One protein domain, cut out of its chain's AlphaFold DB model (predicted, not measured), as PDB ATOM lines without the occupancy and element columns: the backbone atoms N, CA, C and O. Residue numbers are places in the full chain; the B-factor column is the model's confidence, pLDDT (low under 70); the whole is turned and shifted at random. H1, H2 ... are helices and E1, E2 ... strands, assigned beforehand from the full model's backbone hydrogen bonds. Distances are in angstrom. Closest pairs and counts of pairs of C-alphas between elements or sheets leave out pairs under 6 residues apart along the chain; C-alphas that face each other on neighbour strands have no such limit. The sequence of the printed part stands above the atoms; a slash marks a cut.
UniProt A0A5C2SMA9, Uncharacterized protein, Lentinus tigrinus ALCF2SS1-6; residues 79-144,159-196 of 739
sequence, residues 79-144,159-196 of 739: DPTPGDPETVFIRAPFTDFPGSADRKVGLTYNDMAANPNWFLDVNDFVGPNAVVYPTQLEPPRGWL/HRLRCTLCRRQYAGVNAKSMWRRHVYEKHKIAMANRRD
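Overview. This is residues 79 to 144 and 159 to 196 of the 739 residues of an uncharacterized protein of Lentinus tigrinus ALCF2SS1-6 (UniProt A0A5C2SMA9). Little regular structure is present: a rounded body mostly of loops, with a tiny sheet of E1 and E2 and short H1 towards one side, the longer H2 towards the other, and residues 163 to 165 between. The printed part has 104 residues, 25 in named elements, in the order E1, H1, E2, H2; the class is mixed and the sheet parallel. It is compact, radius of gyration of the C-alphas 13.3 A, spanning 33 by 32 by 28 A.

Along the chain. E1 is residues 88 to 90, from C-alpha 88 at (-40.715, 18.156, 12.205); E2 is 118 to 120. H1 is 109 to 114, 8.7 A long. H2 is 175 to 187, 17.1 A long, ending at C-alpha 187 at (-41.677, 5.773, 24.644).

Arrangement. E1 and E2 are parallel, at 38 degrees; N 90 and O 119 are 2.8 A apart, within hydrogen-bond range. E1, H1, E2 form a strand-helix-strand unit, parallel neighbour strands with a helix between, its crossover right-handed. The closest C-alphas of H1 and E2, Met 112 and Trp 118, are 6.0 A apart. H2 is apart from E1 and H1. In H1 and H2 every O i to N i+4 pair is within hydrogen-bond range.

Size, cuts and confidence. C-alphas 144 and 159 are 6.7 A apart across the cut. The link E1 to H1 is long. Residues 194 and 196 have pLDDT under 70.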
ATOM      1  N   ASP A  79     -35.596  14.396  24.360       93.38
ATOM      2  CA  ASP A  79     -36.916  14.225  23.785       93.38
ATOM      3  C   ASP A  79     -37.347  15.600  23.209       93.38
ATOM      4  O   ASP A  79     -37.261  16.601  23.925       93.38
ATOM      5  N   PRO A  80     -37.666  15.697  21.900       94.69
ATOM      6  CA  PRO A  80     -37.949  16.965  21.222       94.69
ATOM      7  C   PRO A  80     -39.248  17.591  21.738       94.69
ATOM      8  O   PRO A  80     -40.194  16.876  22.071       94.69
ATOM      9  N   THR A  81     -39.320  18.921  21.752       94.56
ATOM     10  CA  THR A  81     -40.534  19.634  22.173       94.56
ATOM     11  C   THR A  81     -41.367  20.007  20.940       94.56
ATOM     12  O   THR A  81     -40.784  20.525  19.989       94.56
ATOM     13  N   PRO A  82     -42.709  19.852  20.934       92.19
ATOM     14  CA  PRO A  82     -43.590  20.243  19.815       92.19
ATOM     15  C   PRO A  82     -43.623  21.735  19.413       92.19
ATOM     16  O   PRO A  82     -44.521  22.147  18.687       92.19
ATOM     17  N   GLY A  83     -42.673  22.546  19.888       93.25
ATOM     18  CA  GLY A  83     -42.436  23.929  19.464       93.25
ATOM     19  C   GLY A  83     -40.970  24.226  19.109       93.25
ATOM     20  O   GLY A  83     -40.642  25.384  18.874       93.25
ATOM     21  N   ASP A  84     -40.081  23.221  19.078       94.94
ATOM     22  CA  ASP A  84     -38.695  23.389  18.622       94.94
ATOM     23  C   ASP A  84     -38.711  23.663  17.093       94.94
ATOM     24  O   ASP A  84     -39.034  22.740  16.336       94.94
ATOM     25  N   PRO A  85     -38.340  24.862  16.595       93.31
ATOM     26  CA  PRO A  85     -38.605  25.278  15.206       93.31
ATOM     27  C   PRO A  85     -37.807  24.507  14.146       93.31
ATOM     28  O   PRO A  85     -38.166  24.509  12.973       93.31
ATOM     29  N   GLU A  86     -36.728  23.829  14.542       94.75
ATOM     30  CA  GLU A  86     -35.975  22.936  13.655       94.75
ATOM     31  C   GLU A  86     -36.659  21.573  13.467       94.75
ATOM     32  O   GLU A  86     -36.312  20.841  12.539       94.75
ATOM     33  N   THR A  87     -37.572  21.181  14.363       96.25
ATOM     34  CA  THR A  87     -38.090  19.808  14.443       96.25
ATOM     35  C   THR A  87     -39.399  19.633  13.684       96.25
ATOM     36  O   THR A  87     -40.307  20.452  13.774       96.25
ATOM     37  N   VAL A  88     -39.507  18.523  12.954       97.50
ATOM     38  CA  VAL A  88     -40.715  18.156  12.205       97.50
ATOM     39  C   VAL A  88     -41.309  16.908  12.843       97.50
ATOM     40  O   VAL A  88     -40.670  15.856  12.836       97.50
ATOM     41  N   PHE A  89     -42.519  17.017  13.388       97.88
ATOM     42  CA  PHE A  89     -43.264  15.878  13.925       97.88
ATOM     43  C   PHE A  89     -44.147  15.271  12.834       97.88
ATOM     44  O   PHE A  89     -45.135  15.870  12.416       97.88
ATOM     45  N   ILE A  90     -43.779  14.079  12.373       97.75
ATOM     46  CA  ILE A  90     -44.527  13.310  11.380       97.75
ATOM     47  C   ILE A  90     -45.519  12.401  12.107       97.75
ATOM     48  O   ILE A  90     -45.160  11.699  13.059       97.75
ATOM     49  N   ARG A  91     -46.765  12.410  11.637       96.94
ATOM     50  CA  ARG A  91     -47.895  11.716  12.259       96.94
ATOM     51  C   ARG A  91     -48.439  10.591  11.388       96.94
ATOM     52  O   ARG A  91     -48.178  10.534  10.185       96.94
ATOM     53  N   ALA A  92     -49.200   9.685  11.991       96.00
ATOM     54  CA  ALA A  92     -49.967   8.688  11.253       96.00
ATOM     55  C   ALA A  92     -50.961   9.392  10.297       96.00
ATOM     56  O   ALA A  92     -51.583  10.374  10.702       96.00
ATOM     57  N   PRO A  93     -51.135   8.927   9.041       95.94
ATOM     58  CA  PRO A  93     -50.724   7.628   8.491       95.94
ATOM     59  C   PRO A  93     -49.309   7.574   7.867       95.94
ATOM     60  O   PRO A  93     -49.017   6.645   7.120       95.94
ATOM     61  N   PHE A  94     -48.416   8.524   8.170       95.94
ATOM     62  CA  PHE A  94     -47.023   8.585   7.678       95.94
ATOM     63  C   PHE A  94     -46.875   8.778   6.153       95.94
ATOM     64  O   PHE A  94     -45.813   8.515   5.583       95.94
ATOM     65  N   THR A  95     -47.935   9.256   5.491       95.44
ATOM     66  CA  THR A  95     -47.944   9.667   4.074       95.44
ATOM     67  C   THR A  95     -47.644  11.153   3.880       95.44
ATOM     68  O   THR A  95     -47.261  11.558   2.787       95.44
ATOM     69  N   ASP A  96     -47.829  11.966   4.922       95.56
ATOM     70  CA  ASP A  96     -47.564  13.403   4.906       95.56
ATOM     71  C   ASP A  96     -46.253  13.698   5.644       95.56
ATOM     72  O   ASP A  96     -46.125  13.445   6.843       95.56
ATOM     73  N   PHE A  97     -45.248  14.137   4.889       96.19
ATOM     74  CA  PHE A  97     -43.933  14.558   5.365       96.19
ATOM     75  C   PHE A  97     -43.223  15.354   4.252       96.19
ATOM     76  O   PHE A  97     -43.571  15.197   3.077       96.19
ATOM     77  N   PRO A  98     -42.211  16.189   4.559       96.94
ATOM     78  CA  PRO A  98     -41.555  17.010   3.541       96.94
ATOM     79  C   PRO A  98     -40.918  16.150   2.434       96.94
ATOM     80  O   PRO A  98     -40.026  15.344   2.698       96.94
ATOM     81  N   GLY A  99     -41.387  16.306   1.192       96.06
ATOM     82  CA  GLY A  99     -40.951  15.487   0.051       96.06
ATOM     83  C   GLY A  99     -41.623  14.110  -0.062       96.06
ATOM     84  O   GLY A  99     -41.072  13.219  -0.708       96.06
ATOM     85  N   SER A 100     -42.795  13.893   0.551       96.62
ATOM     86  CA  SER A 100     -43.544  12.634   0.402       96.62
ATOM     87  C   SER A 100     -44.075  12.397  -1.018       96.62
ATOM     88  O   SER A 100     -44.132  11.249  -1.460       96.62
ATOM     89  N   ALA A 101     -44.390  13.465  -1.760       96.12
ATOM     90  CA  ALA A 101     -44.882  13.405  -3.141       96.12
ATOM     91  C   ALA A 101     -43.934  12.644  -4.092       96.12
ATOM     92  O   ALA A 101     -44.390  11.886  -4.948       96.12
ATOM     93  N   ASP A 102     -42.619  12.764  -3.888       96.00
ATOM     94  CA  ASP A 102     -41.598  12.079  -4.693       96.00
ATOM     95  C   ASP A 102     -41.478  10.573  -4.362       96.00
ATOM     96  O   ASP A 102     -40.744   9.829  -5.018       96.00
ATOM     97  N   ARG A 103     -42.150  10.097  -3.301       94.00
ATOM     98  CA  ARG A 103     -41.802   8.861  -2.580       94.00
ATOM     99  C   ARG A 103     -42.986   7.908  -2.422       94.00
ATOM    100  O   ARG A 103     -43.526   7.712  -1.335       94.00
ATOM    101  N   LYS A 104     -43.277   7.179  -3.503       94.00
ATOM    102  CA  LYS A 104     -44.327   6.136  -3.606       94.00
ATOM    103  C   LYS A 104     -44.316   5.042  -2.517       94.00
ATOM    104  O   LYS A 104     -45.281   4.298  -2.405       94.00
ATOM    105  N   VAL A 105     -43.228   4.897  -1.754       91.75
ATOM    106  CA  VAL A 105     -43.034   3.845  -0.733       91.75
ATOM    107  C   VAL A 105     -43.465   4.302   0.676       91.75
ATOM    108  O   VAL A 105     -43.559   3.474   1.582       91.75
ATOM    109  N   GLY A 106     -43.764   5.594   0.865       95.38
ATOM    110  CA  GLY A 106     -44.024   6.187   2.181       95.38
ATOM    111  C   GLY A 106     -42.746   6.400   3.003       95.38
ATOM    112  O   GLY A 106     -41.631   6.250   2.499       95.38
ATOM    113  N   LEU A 107     -42.904   6.781   4.274       97.12
ATOM    114  CA  LEU A 107     -41.782   7.079   5.167       97.12
ATOM    115  C   LEU A 107     -41.026   5.805   5.587       97.12
ATOM    116  O   LEU A 107     -41.605   4.886   6.170       97.12
ATOM    117  N   THR A 108     -39.710   5.765   5.369       96.81
ATOM    118  CA  THR A 108     -38.842   4.659   5.805       96.81
ATOM    119  C   THR A 108     -37.873   5.083   6.912       96.81
ATOM    120  O   THR A 108     -37.579   6.266   7.107       96.81
ATOM    121  N   TYR A 109     -37.307   4.112   7.639       96.81
ATOM    122  CA  TYR A 109     -36.275   4.395   8.643       96.81
ATOM    123  C   TYR A 109     -35.052   5.130   8.065       96.81
ATOM    124  O   TYR A 109     -34.431   5.925   8.766       96.81
ATOM    125  N   ASN A 110     -34.711   4.895   6.793       95.12
ATOM    126  CA  ASN A 110     -33.568   5.541   6.143       95.12
ATOM    127  C   ASN A 110     -33.771   7.060   6.047       95.12
ATOM    128  O   ASN A 110     -32.827   7.825   6.215       95.12
ATOM    129  N   ASP A 111     -35.015   7.491   5.858       96.31
ATOM    130  CA  ASP A 111     -35.397   8.894   5.682       96.31
ATOM    131  C   ASP A 111     -35.368   9.632   7.022       96.31
ATOM    132  O   ASP A 111     -34.852  10.743   7.130       96.31
ATOM    133  N   MET A 112     -35.806   8.937   8.076       96.75
ATOM    134  CA  MET A 112     -35.664   9.340   9.477       96.75
ATOM    135  C   MET A 112     -34.210   9.290   9.984       96.75
ATOM    136  O   MET A 112     -33.902   9.848  11.039       96.75
ATOM    137  N   ALA A 113     -33.309   8.601   9.281       94.56
ATOM    138  CA  ALA A 113     -31.877   8.594   9.573       94.56
ATOM    139  C   ALA A 113     -31.133   9.708   8.815       94.56
ATOM    140  O   ALA A 113     -30.207  10.294   9.372       94.56
ATOM    141  N   ALA A 114     -31.561  10.021   7.587       94.88
ATOM    142  CA  ALA A 114     -31.042  11.126   6.782       94.88
ATOM    143  C   ALA A 114     -31.454  12.503   7.331       94.88
ATOM    144  O   ALA A 114     -30.640  13.422   7.326       94.88
ATOM    145  N   ASN A 115     -32.680  12.630   7.851       96.69
ATOM    146  CA  ASN A 115     -33.212  13.863   8.432       96.69
ATOM    147  C   ASN A 115     -33.194  13.784   9.975       96.69
ATOM    148  O   ASN A 115     -34.134  13.268  10.589       96.69
ATOM    149  N   PRO A 116     -32.132  14.269  10.655       95.50
ATOM    150  CA  PRO A 116     -31.965  14.110  12.103       95.50
ATOM    151  C   PRO A 116     -32.946  14.944  12.945       95.50
ATOM    152  O   PRO A 116     -32.992  14.781  14.169       95.50
ATOM    153  N   ASN A 117     -33.723  15.811  12.297       97.06
ATOM    154  CA  ASN A 117     -34.735  16.690  12.866       97.06
ATOM    155  C   ASN A 117     -36.184  16.204  12.645       97.06
ATOM    156  O   ASN A 117     -37.104  16.807  13.191       97.06
ATOM    157  N   TRP A 118     -36.407  15.126  11.884       97.62
ATOM    158  CA  TRP A 118     -37.734  14.514  11.731       97.62
ATOM    159  C   TRP A 118     -37.990  13.512  12.856       97.62
ATOM    160  O   TRP A 118     -37.207  12.578  13.044       97.62
ATOM    161  N   PHE A 119     -39.068  13.672  13.610       98.12
ATOM    162  CA  PHE A 119     -39.462  12.783  14.704       98.12
ATOM    163  C   PHE A 119     -40.878  12.259  14.463       98.12
ATOM    164  O   PHE A 119     -41.663  12.895  13.771       98.12
ATOM    165  N   LEU A 120     -41.204  11.097  15.019       97.81
ATOM    166  CA  LEU A 120     -42.583  10.614  15.073       97.81
ATOM    167  C   LEU A 120     -43.239  11.143  16.351       97.81
ATOM    168  O   LEU A 120     -42.587  11.163  17.398       97.81
ATOM    169  N   ASP A 121     -44.515  11.521  16.289       97.25
ATOM    170  CA  ASP A 121     -45.279  11.831  17.503       97.25
ATOM    171  C   ASP A 121     -45.449  10.561  18.359       97.25
ATOM    172  O   ASP A 121     -45.852   9.508  17.866       97.25
ATOM    173  N   VAL A 122     -45.131  10.644  19.654       97.06
ATOM    174  CA  VAL A 122     -45.296   9.537  20.611       97.06
ATOM    175  C   VAL A 122     -46.780   9.232  20.844       97.06
ATOM    176  O   VAL A 122     -47.139   8.072  21.053       97.06
ATOM    177  N   ASN A 123     -47.650  10.247  20.775       96.69
ATOM    178  CA  ASN A 123     -49.080  10.120  21.065       96.69
ATOM    179  C   ASN A 123     -49.799   9.197  20.066       96.69
ATOM    180  O   ASN A 123     -50.682   8.436  20.460       96.69
ATOM    181  N   ASP A 124     -49.363   9.171  18.803       97.00
ATOM    182  CA  ASP A 124     -49.925   8.301  17.759       97.00
ATOM    183  C   ASP A 124     -49.722   6.796  18.048       97.00
ATOM    184  O   ASP A 124     -50.393   5.950  17.456       97.00
ATOM    185  N   PHE A 125     -48.832   6.448  18.985       97.00
ATOM    186  CA  PHE A 125     -48.537   5.074  19.407       97.00
ATOM    187  C   PHE A 125     -48.985   4.756  20.847       97.00
ATOM    188  O   PHE A 125     -48.716   3.654  21.333       97.00
ATOM    189  N   VAL A 126     -49.631   5.695  21.554       95.38
ATOM    190  CA  VAL A 126     -49.984   5.556  22.980       95.38
ATOM    191  C   VAL A 126     -51.419   6.031  23.235       95.38
ATOM    192  O   VAL A 126     -51.686   7.218  23.387       95.38
ATOM    193  N   GLY A 127     -52.354   5.086  23.335       95.19
ATOM    194  CA  GLY A 127     -53.772   5.358  23.583       95.19
ATOM    195  C   GLY A 127     -54.685   4.233  23.078       95.19
ATOM    196  O   GLY A 127     -54.184   3.214  22.603       95.19
ATOM    197  N   PRO A 128     -56.020   4.400  23.144       95.31
ATOM    198  CA  PRO A 128     -56.969   3.438  22.571       95.31
ATOM    199  C   PRO A 128     -56.878   3.369  21.038       95.31
ATOM    200  O   PRO A 128     -57.083   2.308  20.459       95.31
ATOM    201  N   ASN A 129     -56.497   4.478  20.396       95.00
ATOM    202  CA  ASN A 129     -56.337   4.600  18.944       95.00
ATOM    203  C   ASN A 129     -54.866   4.429  18.504       95.00
ATOM    204  O   ASN A 129     -54.476   4.933  17.454       95.00
ATOM    205  N   ALA A 130     -54.029   3.780  19.325       96.12
ATOM    206  CA  ALA A 130     -52.600   3.631  19.058       96.12
ATOM    207  C   ALA A 130     -52.331   2.828  17.776       96.12
ATOM    208  O   ALA A 130     -52.718   1.663  17.654       96.12
ATOM    209  N   VAL A 131     -51.596   3.430  16.845       96.19
ATOM    210  CA  VAL A 131     -51.151   2.772  15.616       96.19
ATOM    211  C   VAL A 131     -50.021   1.793  15.944       96.19
ATOM    212  O   VAL A 131     -49.107   2.095  16.712       96.19
ATOM    213  N   VAL A 132     -50.048   0.595  15.355       96.19
ATOM    214  CA  VAL A 132     -48.965  -0.387  15.525       96.19
ATOM    215  C   VAL A 132     -47.703   0.122  14.827       96.19
ATOM    216  O   VAL A 132     -47.735   0.422  13.636       96.19
ATOM    217  N   TYR A 133     -46.578   0.180  15.550       97.06
ATOM    218  CA  TYR A 133     -45.324   0.749  15.042       97.06
ATOM    219  C   TYR A 133     -44.884   0.121  13.694       97.06
ATOM    220  O   TYR A 133     -44.550  -1.073  13.667       97.06
ATOM    221  N   PRO A 134     -44.842   0.888  12.581       95.94
ATOM    222  CA  PRO A 134     -44.609   0.340  11.246       95.94
ATOM    223  C   PRO A 134     -43.264  -0.373  11.085       95.94
ATOM    224  O   PRO A 134     -42.205   0.132  11.461       95.94
ATOM    225  N   THR A 135     -43.273  -1.537  10.428       94.94
ATOM    226  CA  THR A 135     -42.040  -2.332  10.247       94.94
ATOM    227  C   THR A 135     -41.040  -1.736   9.246       94.94
ATOM    228  O   THR A 135     -39.881  -2.159   9.240       94.94
ATOM    229  N   GLN A 136     -41.468  -0.742   8.453       95.31
ATOM    230  CA  GLN A 136     -40.647   0.114   7.578       95.31
ATOM    231  C   GLN A 136     -39.874   1.190   8.365       95.31
ATOM    232  O   GLN A 136     -38.800   1.613   7.941       95.31
ATOM    233  N   LEU A 137     -40.397   1.593   9.531       96.44
ATOM    234  CA  LEU A 137     -39.768   2.525  10.472       96.44
ATOM    235  C   LEU A 137     -38.907   1.791  11.518       96.44
ATOM    236  O   LEU A 137     -38.358   2.412  12.430       96.44
ATOM    237  N   GLU A 138     -38.757   0.467  11.411       96.06
ATOM    238  CA  GLU A 138     -37.657  -0.230  12.073       96.06
ATOM    239  C   GLU A 138     -36.353  -0.025  11.293       96.06
ATOM    240  O   GLU A 138     -36.358  -0.156  10.068       96.06
ATOM    241  N   PRO A 139     -35.203   0.106  11.978       95.81
ATOM    242  CA  PRO A 139     -33.902  -0.096  11.361       95.81
ATOM    243  C   PRO A 139     -33.880  -1.365  10.499       95.81
ATOM    244  O   PRO A 139     -34.348  -2.411  10.973       95.81
ATOM    245  N   PRO A 140     -33.296  -1.355   9.293       92.25
ATOM    246  CA  PRO A 140     -33.117  -2.557   8.482       92.25
ATOM    247  C   PRO A 140     -32.424  -3.722   9.219       92.25
ATOM    248  O   PRO A 140     -31.772  -3.571  10.263       92.25
ATOM    249  N   ARG A 141     -32.600  -4.952   8.725       89.44
ATOM    250  CA  ARG A 141     -31.756  -6.088   9.143       89.44
ATOM    251  C   ARG A 141     -30.422  -5.951   8.406       89.44
ATOM    252  O   ARG A 141     -30.434  -5.813   7.195       89.44
ATOM    253  N   GLY A 142     -29.304  -5.972   9.134       86.88
ATOM    254  CA  GLY A 142     -27.988  -5.693   8.544       86.88
ATOM    255  C   GLY A 142     -27.668  -4.203   8.364       86.88
ATOM    256  O   GLY A 142     -26.861  -3.876   7.513       86.88
ATOM    257  N   TRP A 143     -28.275  -3.301   9.154       77.62
ATOM    258  CA  TRP A 143     -27.933  -1.865   9.125       77.62
ATOM    259  C   TRP A 143     -26.481  -1.556   9.519       77.62
ATOM    260  O   TRP A 143     -25.931  -0.542   9.101       77.62
ATOM    261  N   LEU A 144     -25.851  -2.412  10.331       77.94
ATOM    262  CA  LEU A 144     -24.409  -2.326  10.535       77.94
ATOM    263  C   LEU A 144     -23.737  -2.667   9.192       77.94
ATOM    264  O   LEU A 144     -23.970  -3.782   8.714       77.94
ATOM    265  N   HIS A 159     -22.066   4.452  11.556       84.12
ATOM    266  CA  HIS A 159     -23.474   4.243  11.194       84.12
ATOM    267  C   HIS A 159     -24.357   4.092  12.446       84.12
ATOM    268  O   HIS A 159     -24.723   2.992  12.873       84.12
ATOM    269  N   ARG A 160     -24.683   5.228  13.063       92.75
ATOM    270  CA  ARG A 160     -25.449   5.335  14.303       92.75
ATOM    271  C   ARG A 160     -26.939   5.180  14.041       92.75
ATOM    272  O   ARG A 160     -27.522   5.878  13.219       92.75
ATOM    273  N   LEU A 161     -27.574   4.298  14.804       95.75
ATOM    274  CA  LEU A 161     -29.025   4.164  14.836       95.75
ATOM    275  C   LEU A 161     -29.629   5.273  15.694       95.75
ATOM    276  O   LEU A 161     -29.523   5.244  16.921       95.75
ATOM    277  N   ARG A 162     -30.273   6.242  15.047       96.06
ATOM    278  CA  ARG A 162     -31.083   7.289  15.676       96.06
ATOM    279  C   ARG A 162     -32.417   6.717  16.178       96.06
ATOM    280  O   ARG A 162     -33.001   5.836  15.540       96.06
ATOM    281  N   CYS A 163     -32.904   7.191  17.322       97.75
ATOM    282  CA  CYS A 163     -34.280   6.945  17.744       97.75
ATOM    283  C   CYS A 163     -35.233   7.796  16.894       97.75
ATOM    284  O   CYS A 163     -35.029   8.992  16.738       97.75
ATOM    285  N   THR A 164     -36.278   7.189  16.340       97.56
ATOM    286  CA  THR A 164     -37.286   7.886  15.522       97.56
ATOM    287  C   THR A 164     -38.154   8.849  16.332       97.56
ATOM    288  O   THR A 164     -38.807   9.705  15.751       97.56
ATOM    289  N   LEU A 165     -38.148   8.723  17.661       97.81
ATOM    290  CA  LEU A 165     -39.010   9.465  18.585       97.81
ATOM    291  C   LEU A 165     -38.224  10.453  19.465       97.81
ATOM    292  O   LEU A 165     -38.822  11.271  20.151       97.81
ATOM    293  N   CYS A 166     -36.884  10.381  19.483       97.56
ATOM    294  CA  CYS A 166     -36.064  11.337  20.228       97.56
ATOM    295  C   CYS A 166     -34.605  11.426  19.751       97.56
ATOM    296  O   CYS A 166     -34.119  10.590  18.995       97.56
ATOM    297  N   ARG A 167     -33.863  12.437  20.216       96.50
ATOM    298  CA  ARG A 167     -32.504  12.802  19.767       96.50
ATOM    299  C   ARG A 167     -31.416  11.759  20.122       96.50
ATOM    300  O   ARG A 167     -30.245  11.959  19.803       96.50
ATOM    301  N   ARG A 168     -31.759  10.632  20.768       96.44
ATOM    302  CA  ARG A 168     -30.805   9.568  21.158       96.44
ATOM    303  C   ARG A 168     -30.269   8.780  19.958       96.44
ATOM    304  O   ARG A 168     -30.999   8.455  19.025       96.44
ATOM    305  N   GLN A 169     -28.994   8.397  20.036       96.12
ATOM    306  CA  GLN A 169     -28.281   7.615  19.022       96.12
ATOM    307  C   GLN A 169     -27.587   6.391  19.639       96.12
ATOM    308  O   GLN A 169     -27.135   6.438  20.784       96.12
ATOM    309  N   TYR A 170     -27.462   5.311  18.864       95.75
ATOM    310  CA  TYR A 170     -26.868   4.035  19.274       95.75
ATOM    311  C   TYR A 170     -25.808   3.570  18.269       95.75
ATOM    312  O   TYR A 170     -26.064   3.556  17.067       95.75
ATOM    313  N   ALA A 171     -24.635   3.154  18.753       93.50
ATOM    314  CA  ALA A 171     -23.499   2.722  17.931       93.50
ATOM    315  C   ALA A 171     -23.095   1.259  18.204       93.50
ATOM    316  O   ALA A 171     -23.426   0.690  19.248       93.50
ATOM    317  N   GLY A 172     -22.354   0.663  17.266       91.50
ATOM    318  CA  GLY A 172     -21.786  -0.683  17.385       91.50
ATOM    319  C   GLY A 172     -22.775  -1.839  17.173       91.50
ATOM    320  O   GLY A 172     -23.971  -1.654  16.952       91.50
ATOM    321  N   VAL A 173     -22.262  -3.071  17.261       90.38
ATOM    322  CA  VAL A 173     -22.963  -4.311  16.857       90.38
ATOM    323  C   VAL A 173     -24.323  -4.503  17.547       90.38
ATOM    324  O   VAL A 173     -25.268  -5.000  16.937       90.38
ATOM    325  N   ASN A 174     -24.456  -4.075  18.807       93.31
ATOM    326  CA  ASN A 174     -25.688  -4.232  19.587       93.31
ATOM    327  C   ASN A 174     -26.643  -3.017  19.519       93.31
ATOM    328  O   ASN A 174     -27.666  -2.998  20.211       93.31
ATOM    329  N   ALA A 175     -26.349  -2.009  18.684       94.00
ATOM    330  CA  ALA A 175     -27.136  -0.779  18.585       94.00
ATOM    331  C   ALA A 175     -28.635  -1.046  18.375       94.00
ATOM    332  O   ALA A 175     -29.469  -0.398  19.001       94.00
ATOM    333  N   LYS A 176     -28.992  -2.053  17.564       94.88
ATOM    334  CA  LYS A 176     -30.394  -2.362  17.251       94.88
ATOM    335  C   LYS A 176     -31.194  -2.912  18.437       94.88
ATOM    336  O   LYS A 176     -32.380  -2.606  18.542       94.88
ATOM    337  N   SER A 177     -30.596  -3.706  19.335       94.62
ATOM    338  CA  SER A 177     -31.334  -4.182  20.522       94.62
ATOM    339  C   SER A 177     -31.413  -3.106  21.607       94.62
ATOM    340  O   SER A 177     -32.442  -2.993  22.270       94.62
ATOM    341  N   MET A 178     -30.385  -2.255  21.717       96.81
ATOM    342  CA  MET A 178     -30.415  -1.061  22.569       96.81
ATOM    343  C   MET A 178     -31.487  -0.063  22.110       96.81
ATOM    344  O   MET A 178     -32.257   0.414  22.938       96.81
ATOM    345  N   TRP A 179     -31.595   0.173  20.799       97.12
ATOM    346  CA  TRP A 179     -32.647   0.980  20.175       97.12
ATOM    347  C   TRP A 179     -34.046   0.414  20.473       97.12
ATOM    348  O   TRP A 179     -34.876   1.128  21.031       97.12
ATOM    349  N   ARG A 180     -34.294  -0.887  20.226       96.44
ATOM    350  CA  ARG A 180     -35.598  -1.515  20.540       96.44
ATOM    351  C   ARG A 180     -35.950  -1.442  22.026       96.44
ATOM    352  O   ARG A 180     -37.085  -1.124  22.368       96.44
ATOM    353  N   ARG A 181     -34.983  -1.719  22.911       96.75
ATOM    354  CA  ARG A 181     -35.171  -1.590  24.363       96.75
ATOM    355  C   ARG A 181     -35.556  -0.161  24.731       96.75
ATOM    356  O   ARG A 181     -36.492   0.024  25.493       96.75
ATOM    357  N   HIS A 182     -34.869   0.835  24.179       97.69
ATOM    358  CA  HIS A 182     -35.151   2.237  24.454       97.69
ATOM    359  C   HIS A 182     -36.558   2.661  24.001       97.69
ATOM    360  O   HIS A 182     -37.259   3.290  24.794       97.69
ATOM    361  N   VAL A 183     -36.982   2.288  22.786       97.38
ATOM    362  CA  VAL A 183     -38.336   2.570  22.270       97.38
ATOM    363  C   VAL A 183     -39.406   2.017  23.221       97.38
ATOM    364  O   VAL A 183     -40.298   2.751  23.637       97.38
ATOM    365  N   TYR A 184     -39.255   0.767  23.664       96.94
ATOM    366  CA  TYR A 184     -40.169   0.144  24.624       96.94
ATOM    367  C   TYR A 184     -40.102   0.770  26.033       96.94
ATOM    368  O   TYR A 184     -41.124   1.092  26.634       96.94
ATOM    369  N   GLU A 185     -38.905   0.968  26.593       96.75
ATOM    370  CA  GLU A 185     -38.740   1.408  27.986       96.75
ATOM    371  C   GLU A 185     -39.076   2.889  28.203       96.75
ATOM    372  O   GLU A 185     -39.602   3.231  29.269       96.75
ATOM    373  N   LYS A 186     -38.775   3.762  27.232       97.56
ATOM    374  CA  LYS A 186     -39.000   5.213  27.335       97.56
ATOM    375  C   LYS A 186     -40.297   5.663  26.678       97.56
ATOM    376  O   LYS A 186     -41.110   6.259  27.371       97.56
ATOM    377  N   HIS A 187     -40.512   5.310  25.413       97.00
ATOM    378  CA  HIS A 187     -41.677   5.773  24.644       97.00
ATOM    379  C   HIS A 187     -42.917   4.882  24.828       97.00
ATOM    380  O   HIS A 187     -43.986   5.216  24.343       97.00
ATOM    381  N   LYS A 188     -42.789   3.759  25.556       97.38
ATOM    382  CA  LYS A 188     -43.859   2.781  25.869       97.38
ATOM    383  C   LYS A 188     -44.471   2.064  24.665       97.38
ATOM    384  O   LYS A 188     -45.426   1.308  24.818       97.38
ATOM    385  N   ILE A 189     -43.862   2.213  23.493       96.75
ATOM    386  CA  ILE A 189     -44.350   1.630  22.248       96.75
ATOM    387  C   ILE A 189     -44.042   0.131  22.216       96.75
ATOM    388  O   ILE A 189     -42.881  -0.295  22.226       96.75
ATOM    389  N   ALA A 190     -45.097  -0.679  22.136       93.88
ATOM    390  CA  ALA A 190     -44.993  -2.114  21.924       93.88
ATOM    391  C   ALA A 190     -44.558  -2.400  20.477       93.88
ATOM    392  O   ALA A 190     -45.343  -2.331  19.535       93.88
ATOM    393  N   MET A 191     -43.280  -2.729  20.289       91.44
ATOM    394  CA  MET A 191     -42.771  -3.136  18.981       91.44
ATOM    395  C   MET A 191     -43.295  -4.525  18.607       91.44
ATOM    396  O   MET A 191     -43.003  -5.495  19.309       91.44
ATOM    397  N   ALA A 192     -43.994  -4.634  17.473       85.56
ATOM    398  CA  ALA A 192     -44.487  -5.907  16.956       85.56
ATOM    399  C   ALA A 192     -43.337  -6.922  16.800       85.56
ATOM    400  O   ALA A 192     -42.441  -6.781  15.958       85.56
ATOM    401  N   ASN A 193     -43.345  -7.962  17.632       81.00
ATOM    402  CA  ASN A 193     -42.341  -9.011  17.586       81.00
ATOM    403  C   ASN A 193     -42.499  -9.797  16.277       81.00
ATOM    404  O   ASN A 193     -43.490 -10.491  16.064       81.00
ATOM    405  N   ARG A 194     -41.489  -9.726  15.398       65.25
ATOM    406  CA  ARG A 194     -41.495 -10.383  14.074       65.25
ATOM    407  C   ARG A 194     -41.564 -11.926  14.111       65.25
ATOM    408  O   ARG A 194     -41.468 -12.539  13.053       65.25
ATOM    409  N   ARG A 195     -41.653 -12.558  15.287       71.94
ATOM    410  CA  ARG A 195     -42.013 -13.981  15.436       71.94
ATOM    411  C   ARG A 195     -43.519 -14.175  15.571       71.94
ATOM    412  O   ARG A 195     -44.070 -15.016  14.879       71.94
ATOM    413  N   ASP A 196     -44.156 -13.366  16.403       67.25
ATOM    414  CA  ASP A 196     -45.543 -13.557  16.834       67.25
ATOM    415  C   ASP A 196     -46.511 -13.160  15.703       67.25
ATOM    416  O   ASP A 196     -47.531 -13.801  15.485       67.25
TER     417      ASP A 196